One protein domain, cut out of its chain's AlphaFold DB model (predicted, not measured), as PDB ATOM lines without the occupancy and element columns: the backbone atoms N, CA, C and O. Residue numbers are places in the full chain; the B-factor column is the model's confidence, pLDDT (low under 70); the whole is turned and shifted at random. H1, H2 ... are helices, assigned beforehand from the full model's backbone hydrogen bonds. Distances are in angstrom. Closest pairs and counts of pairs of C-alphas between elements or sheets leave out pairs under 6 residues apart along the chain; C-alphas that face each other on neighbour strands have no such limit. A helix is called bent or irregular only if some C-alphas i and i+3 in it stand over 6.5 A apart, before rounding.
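Overview. This is residues 79 to 132 of the 137 residues of an uncharacterized protein of mine drainage metagenome (UniProt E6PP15). A long helical hairpin, open like a narrow V: H1 and H2 come together only near the tight turn that joins them and spread apart toward their other ends. The space between the arms is empty, and residues 129 to 132 trail off beyond H2. The printed part has 54 residues with two named helices, H1 then H2, and no named strand; the class is all helix. It is loose, with a radius of gyration of the C-alphas of 14.4 A, and flat, spanning 42 by 26 by 8 A.

Arrangement. H1, residues 79 to 102, and H2, residues 107 to 128, form a helical hairpin. They only just touch, with 3 pairs of C-alphas within 8 A, through residues 99 to 102 of H1 and 109 to 110 of H2 alone. The closest C-alphas are those of Leu 102 and Met 110, 6.3 A apart. The helices run opposite ways at a shallow tilt of 27 degrees, centre to centre 15.9 A. In H1 every O i to N i+4 pair is within hydrogen-bond range; in H2, 16 of 18 are.

Along the chain. H1 measures 34.4 A from C-alpha 79 at (-32.324, 19.677, 21.113) to C-alpha 102. H2 measures 31.7 A and ends with C-alpha 128 at (-38.842, 21.326, 40.829). H2 is neither bent nor irregular, but only just: C-alphas 120 and 123 are 6.1 A apart.

Size, cuts and confidence. The C-alphas farthest apart, those of Gln 104 and Gly 132, are 44.0 A apart. The printed part has no cut, and its one link between helices is tight. Mean pLDDT of the printed part is 71.4; residues 107 to 112, 114 to 115 and 117 to 132 are under 70.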
ATOM      1  N   SER A  79     -30.860  19.567  21.027       81.81
ATOM      2  CA  SER A  79     -32.324  19.677  21.113       81.81
ATOM      3  C   SER A  79     -32.782  20.349  22.407       81.81
ATOM      4  O   SER A  79     -33.696  21.168  22.373       81.81
ATOM      5  N   ALA A  80     -32.137  20.045  23.536       79.00
ATOM      6  CA  ALA A  80     -32.477  20.649  24.822       79.00
ATOM      7  C   ALA A  80     -32.151  22.151  24.863       79.00
ATOM      8  O   ALA A  80     -32.974  22.933  25.333       79.00
ATOM      9  N   TYR A  81     -31.009  22.566  24.305       79.19
ATOM     10  CA  TYR A  81     -30.670  23.983  24.156       79.19
ATOM     11  C   TYR A  81     -31.673  24.718  23.278       79.19
ATOM     12  O   TYR A  81     -32.172  25.761  23.682       79.19
ATOM     13  N   ARG A  82     -32.026  24.156  22.117       82.69
ATOM     14  CA  ARG A  82     -33.026  24.758  21.227       82.69
ATOM     15  C   ARG A  82     -34.368  24.949  21.923       82.69
ATOM     16  O   ARG A  82     -34.925  26.037  21.860       82.69
ATOM     17  N   LEU A  83     -34.865  23.918  22.609       84.75
ATOM     18  CA  LEU A  83     -36.141  23.998  23.320       84.75
ATOM     19  C   LEU A  83     -36.095  25.036  24.450       84.75
ATOM     20  O   LEU A  83     -37.039  25.807  24.611       84.75
ATOM     21  N   PHE A  84     -34.984  25.091  25.190       82.06
ATOM     22  CA  PHE A  84     -34.774  26.088  26.236       82.06
ATOM     23  C   PHE A  84     -34.758  27.513  25.671       82.06
ATOM     24  O   PHE A  84     -35.492  28.368  26.160       82.06
ATOM     25  N   THR A  85     -33.975  27.768  24.622       82.38
ATOM     26  CA  THR A  85     -33.875  29.092  23.996       82.38
ATOM     27  C   THR A  85     -35.210  29.535  23.401       82.38
ATOM     28  O   THR A  85     -35.608  30.680  23.593       82.38
ATOM     29  N   THR A  86     -35.950  28.640  22.740       84.88
ATOM     30  CA  THR A  86     -37.290  28.955  22.221       84.88
ATOM     31  C   THR A  86     -38.267  29.282  23.351       84.88
ATOM     32  O   THR A  86     -38.964  30.290  23.274       84.88
ATOM     33  N   GLY A  87     -38.293  28.480  24.419       85.44
ATOM     34  CA  GLY A  87     -39.148  28.743  25.578       85.44
ATOM     35  C   GLY A  87     -38.804  30.061  26.273       85.44
ATOM     36  O   GLY A  87     -39.702  30.839  26.593       85.44
ATOM     37  N   ASN A  88     -37.511  30.349  26.447       80.69
ATOM     38  CA  ASN A  88     -37.040  31.605  27.024       80.69
ATOM     39  C   ASN A  88     -37.434  32.809  26.156       80.69
ATOM     40  O   ASN A  88     -37.965  33.777  26.690       80.69
ATOM     41  N   GLY A  89     -37.267  32.722  24.834       82.38
ATOM     42  CA  GLY A  89     -37.666  33.781  23.905       82.38
ATOM     43  C   GLY A  89     -39.171  34.057  23.914       82.38
ATOM     44  O   GLY A  89     -39.578  35.215  23.951       82.38
ATOM     45  N   ILE A  90     -40.008  33.012  23.954       86.88
ATOM     46  CA  ILE A  90     -41.470  33.164  24.060       86.88
ATOM     47  C   ILE A  90     -41.847  33.827  25.387       86.88
ATOM     48  O   ILE A  90     -42.638  34.769  25.398       86.88
ATOM     49  N   ALA A  91     -41.267  33.367  26.498       83.31
ATOM     50  CA  ALA A  91     -41.513  33.952  27.812       83.31
ATOM     51  C   ALA A  91     -41.071  35.423  27.873       83.31
ATOM     52  O   ALA A  91     -41.797  36.267  28.397       83.31
ATOM     53  N   TRP A  92     -39.916  35.745  27.286       78.38
ATOM     54  CA  TRP A  92     -39.394  37.107  27.193       78.38
ATOM     55  C   TRP A  92     -40.309  38.019  26.375       78.38
ATOM     56  O   TRP A  92     -40.617  39.140  26.789       78.38
ATOM     57  N   PHE A  93     -40.768  37.533  25.221       86.31
ATOM     58  CA  PHE A  93     -41.687  38.259  24.355       86.31
ATOM     59  C   PHE A  93     -43.024  38.508  25.057       86.31
ATOM     60  O   PHE A  93     -43.473  39.650  25.124       86.31
ATOM     61  N   ALA A  94     -43.617  37.474  25.658       84.75
ATOM     62  CA  ALA A  94     -44.853  37.600  26.425       84.75
ATOM     63  C   ALA A  94     -44.707  38.604  27.581       84.75
ATOM     64  O   ALA A  94     -45.559  39.475  27.749       84.75
ATOM     65  N   GLY A  95     -43.599  38.544  28.329       78.94
ATOM     66  CA  GLY A  95     -43.293  39.505  29.388       78.94
ATOM     67  C   GLY A  95     -43.207  40.941  28.869       78.94
ATOM     68  O   GLY A  95     -43.789  41.844  29.459       78.94
ATOM     69  N   SER A  96     -42.554  41.146  27.725       79.06
ATOM     70  CA  SER A  96     -42.421  42.466  27.097       79.06
ATOM     71  C   SER A  96     -43.758  43.016  26.594       79.06
ATOM     72  O   SER A  96     -44.020  44.204  26.759       79.06
ATOM     73  N   VAL A  97     -44.632  42.170  26.039       85.38
ATOM     74  CA  VAL A  97     -45.995  42.557  25.632       85.38
ATOM     75  C   VAL A  97     -46.821  42.987  26.843       85.38
ATOM     76  O   VAL A  97     -47.475  44.027  26.806       85.38
ATOM     77  N   VAL A  98     -46.757  42.225  27.939       79.31
ATOM     78  CA  VAL A  98     -47.484  42.547  29.173       79.31
ATOM     79  C   VAL A  98     -46.951  43.832  29.813       79.31
ATOM     80  O   VAL A  98     -47.742  44.703  30.162       79.31
ATOM     81  N   ILE A  99     -45.627  44.002  29.902       75.06
ATOM     82  CA  ILE A  99     -44.998  45.231  30.415       75.06
ATOM     83  C   ILE A  99     -45.341  46.434  29.523       75.06
ATOM     84  O   ILE A  99     -45.663  47.501  30.040       75.06
ATOM     85  N   GLY A 100     -45.337  46.267  28.198       79.00
ATOM     86  CA  GLY A 100     -45.723  47.313  27.249       79.00
ATOM     87  C   GLY A 100     -47.183  47.749  27.401       79.00
ATOM     88  O   GLY A 100     -47.471  48.944  27.379       79.00
ATOM     89  N   ALA A 101     -48.100  46.804  27.633       80.69
ATOM     90  CA  ALA A 101     -49.505  47.102  27.918       80.69
ATOM     91  C   ALA A 101     -49.695  47.780  29.290       80.69
ATOM     92  O   ALA A 101     -50.493  48.709  29.427       80.69
ATOM     93  N   LEU A 102     -48.925  47.354  30.296       76.12
ATOM     94  CA  LEU A 102     -48.924  47.932  31.644       76.12
ATOM     95  C   LEU A 102     -48.289  49.325  31.705       76.12
ATOM     96  O   LEU A 102     -48.506  50.036  32.681       76.12
ATOM     97  N   TYR A 103     -47.555  49.753  30.676       70.44
ATOM     98  CA  TYR A 103     -46.916  51.073  30.644       70.44
ATOM     99  C   TYR A 103     -47.922  52.236  30.622       70.44
ATOM    100  O   TYR A 103     -47.583  53.360  30.971       70.44
ATOM    101  N   GLN A 104     -49.173  51.964  30.239       76.44
ATOM    102  CA  GLN A 104     -50.272  52.937  30.291       76.44
ATOM    103  C   GLN A 104     -50.814  53.159  31.719       76.44
ATOM    104  O   GLN A 104     -51.692  53.994  31.925       76.44
ATOM    105  N   TRP A 105     -50.321  52.403  32.706       76.50
ATOM    106  CA  TRP A 105     -50.794  52.377  34.090       76.50
ATOM    107  C   TRP A 105     -49.714  52.906  35.048       76.50
ATOM    108  O   TRP A 105     -48.534  52.954  34.694       76.50
ATOM    109  N   PRO A 106     -50.068  53.292  36.291       72.69
ATOM    110  CA  PRO A 106     -49.080  53.741  37.266       72.69
ATOM    111  C   PRO A 106     -48.043  52.653  37.563       72.69
ATOM    112  O   PRO A 106     -48.338  51.457  37.542       72.69
ATOM    113  N   ILE A 107     -46.834  53.082  37.930       68.25
ATOM    114  CA  ILE A 107     -45.674  52.207  38.168       68.25
ATOM    115  C   ILE A 107     -45.938  51.121  39.229       68.25
ATOM    116  O   ILE A 107     -45.353  50.040  39.183       68.25
ATOM    117  N   ALA A 108     -46.883  51.377  40.143       67.75
ATOM    118  CA  ALA A 108     -47.364  50.422  41.139       67.75
ATOM    119  C   ALA A 108     -47.956  49.145  40.510       67.75
ATOM    120  O   ALA A 108     -47.753  48.052  41.031       67.75
ATOM    121  N   THR A 109     -48.627  49.262  39.364       68.25
ATOM    122  CA  THR A 109     -49.213  48.134  38.616       68.25
ATOM    123  C   THR A 109     -48.121  47.230  38.047       68.25
ATOM    124  O   THR A 109     -48.216  46.006  38.103       68.25
ATOM    125  N   MET A 110     -47.033  47.838  37.569       64.44
ATOM    126  CA  MET A 110     -45.858  47.128  37.065       64.44
ATOM    127  C   MET A 110     -45.104  46.426  38.205       64.44
ATOM    128  O   MET A 110     -44.724  45.263  38.076       64.44
ATOM    129  N   ALA A 111     -44.965  47.090  39.359       66.00
ATOM    130  CA  ALA A 111     -44.389  46.492  40.562       66.00
ATOM    131  C   ALA A 111     -45.228  45.307  41.082       66.00
ATOM    132  O   ALA A 111     -44.669  44.257  41.400       66.00
ATOM    133  N   ALA A 112     -46.558  45.439  41.109       69.69
ATOM    134  CA  ALA A 112     -47.473  44.370  41.506       69.69
ATOM    135  C   ALA A 112     -47.395  43.160  40.561       69.69
ATOM    136  O   ALA A 112     -47.366  42.023  41.031       69.69
ATOM    137  N   PHE A 113     -47.288  43.385  39.247       71.88
ATOM    138  CA  PHE A 113     -47.083  42.318  38.266       71.88
ATOM    139  C   PHE A 113     -45.757  41.572  38.492       71.88
ATOM    140  O   PHE A 113     -45.743  40.343  38.565       71.88
ATOM    141  N   CYS A 114     -44.651  42.297  38.689       67.31
ATOM    142  CA  CYS A 114     -43.348  41.698  38.997       67.31
ATOM    143  C   CYS A 114     -43.378  40.862  40.286       67.31
ATOM    144  O   CYS A 114     -42.857  39.745  40.305       67.31
ATOM    145  N   LEU A 115     -44.018  41.378  41.342       67.81
ATOM    146  CA  LEU A 115     -44.230  40.651  42.595       67.81
ATOM    147  C   LEU A 115     -45.062  39.389  42.363       67.81
ATOM    148  O   LEU A 115     -44.658  38.316  42.801       67.81
ATOM    149  N   ALA A 116     -46.172  39.474  41.627       72.94
ATOM    150  CA  ALA A 116     -47.014  38.322  41.315       72.94
ATOM    151  C   ALA A 116     -46.247  37.235  40.545       72.94
ATOM    152  O   ALA A 116     -46.335  36.059  40.893       72.94
ATOM    153  N   CYS A 117     -45.432  37.609  39.554       68.44
ATOM    154  CA  CYS A 117     -44.571  36.670  38.835       68.44
ATOM    155  C   CYS A 117     -43.501  36.035  39.739       68.44
ATOM    156  O   CYS A 117     -43.253  34.835  39.634       68.44
ATOM    157  N   GLN A 118     -42.894  36.796  40.656       64.69
ATOM    158  CA  GLN A 118     -41.952  36.257  41.646       64.69
ATOM    159  C   GLN A 118     -42.627  35.286  42.613       64.69
ATOM    160  O   GLN A 118     -42.114  34.190  42.847       64.69
ATOM    161  N   PHE A 119     -43.803  35.643  43.121       67.56
ATOM    162  CA  PHE A 119     -44.592  34.765  43.974       67.56
ATOM    163  C   PHE A 119     -45.082  33.524  43.234       67.56
ATOM    164  O   PHE A 119     -45.147  32.468  43.849       67.56
ATOM    165  N   ALA A 120     -45.357  33.601  41.931       68.88
ATOM    166  CA  ALA A 120     -45.673  32.441  41.097       68.88
ATOM    167  C   ALA A 120     -44.441  31.562  40.803       68.88
ATOM    168  O   ALA A 120     -44.573  30.348  40.633       68.88
ATOM    169  N   ALA A 121     -43.235  32.136  40.795       63.75
ATOM    170  CA  ALA A 121     -41.992  31.391  40.612       63.75
ATOM    171  C   ALA A 121     -41.611  30.554  41.849       63.75
ATOM    172  O   ALA A 121     -41.125  29.434  41.697       63.75
ATOM    173  N   LEU A 122     -41.879  31.040  43.066       61.88
ATOM    174  CA  LEU A 122     -41.617  30.321  44.326       61.88
ATOM    175  C   LEU A 122     -42.250  28.903  44.405       61.88
ATOM    176  O   LEU A 122     -41.526  27.946  44.707       61.88
ATOM    177  N   PRO A 123     -43.550  28.687  44.109       64.88
ATOM    178  CA  PRO A 123     -44.164  27.360  44.123       64.88
ATOM    179  C   PRO A 123     -43.670  26.466  42.976       64.88
ATOM    180  O   PRO A 123     -43.608  25.248  43.126       64.88
ATOM    181  N   LEU A 124     -43.278  27.038  41.835       63.56
ATOM    182  CA  LEU A 124     -42.674  26.272  40.740       63.56
ATOM    183  C   LEU A 124     -41.274  25.776  41.115       63.56
ATOM    184  O   LEU A 124     -40.943  24.617  40.864       63.56
ATOM    185  N   PHE A 125     -40.478  26.617  41.779       56.59
ATOM    186  CA  PHE A 125     -39.133  26.256  42.219       56.59
ATOM    187  C   PHE A 125     -39.159  25.180  43.306       56.59
ATOM    188  O   PHE A 125     -38.373  24.241  43.252       56.59
ATOM    189  N   THR A 126     -40.098  25.256  44.253       58.34
ATOM    190  CA  THR A 126     -40.275  24.219  45.287       58.34
ATOM    191  C   THR A 126     -40.790  22.896  44.722       58.34
ATOM    192  O   THR A 126     -40.386  21.842  45.203       58.34
ATOM    193  N   ARG A 127     -41.610  22.910  43.660       56.00
ATOM    194  CA  ARG A 127     -42.034  21.683  42.959       56.00
ATOM    195  C   ARG A 127     -40.922  21.039  42.135       56.00
ATOM    196  O   ARG A 127     -40.846  19.818  42.087       56.00
ATOM    197  N   VAL A 128     -40.037  21.833  41.531       55.94
ATOM    198  CA  VAL A 128     -38.842  21.326  40.829       55.94
ATOM    199  C   VAL A 128     -37.743  20.893  41.810       55.94
ATOM    200  O   VAL A 128     -36.997  19.961  41.519       55.94
ATOM    201  N   ALA A 129     -37.656  21.528  42.980       47.25
ATOM    202  CA  ALA A 129     -36.723  21.186  44.057       47.25
ATOM    203  C   ALA A 129     -37.257  20.116  45.032       47.25
ATOM    204  O   ALA A 129     -36.573  19.783  46.000       47.25
ATOM    205  N   GLY A 130     -38.456  19.572  44.790       37.50
ATOM    206  CA  GLY A 130     -39.014  18.467  45.565       37.50
ATOM    207  C   GLY A 130     -38.098  17.229  45.537       37.50
ATOM    208  O   GLY A 130     -37.385  17.020  44.552       37.50
ATOM    209  N   PRO A 131     -38.075  16.415  46.609       41.97
ATOM    210  CA  PRO A 131     -37.068  15.381  46.868       41.97
ATOM    211  C   PRO A 131     -37.150  14.202  45.881       41.97
ATOM    212  O   PRO A 131     -37.646  13.131  46.203       41.97
ATOM    213  N   GLY A 132     -36.633  14.390  44.666       41.84
ATOM    214  CA  GLY A 132     -36.448  13.341  43.655       41.84
ATOM    215  C   GLY A 132     -34.984  12.952  43.421       41.84
ATOM    216  O   GLY A 132     -34.704  12.099  42.589       41.84
TER     217      GLY A 132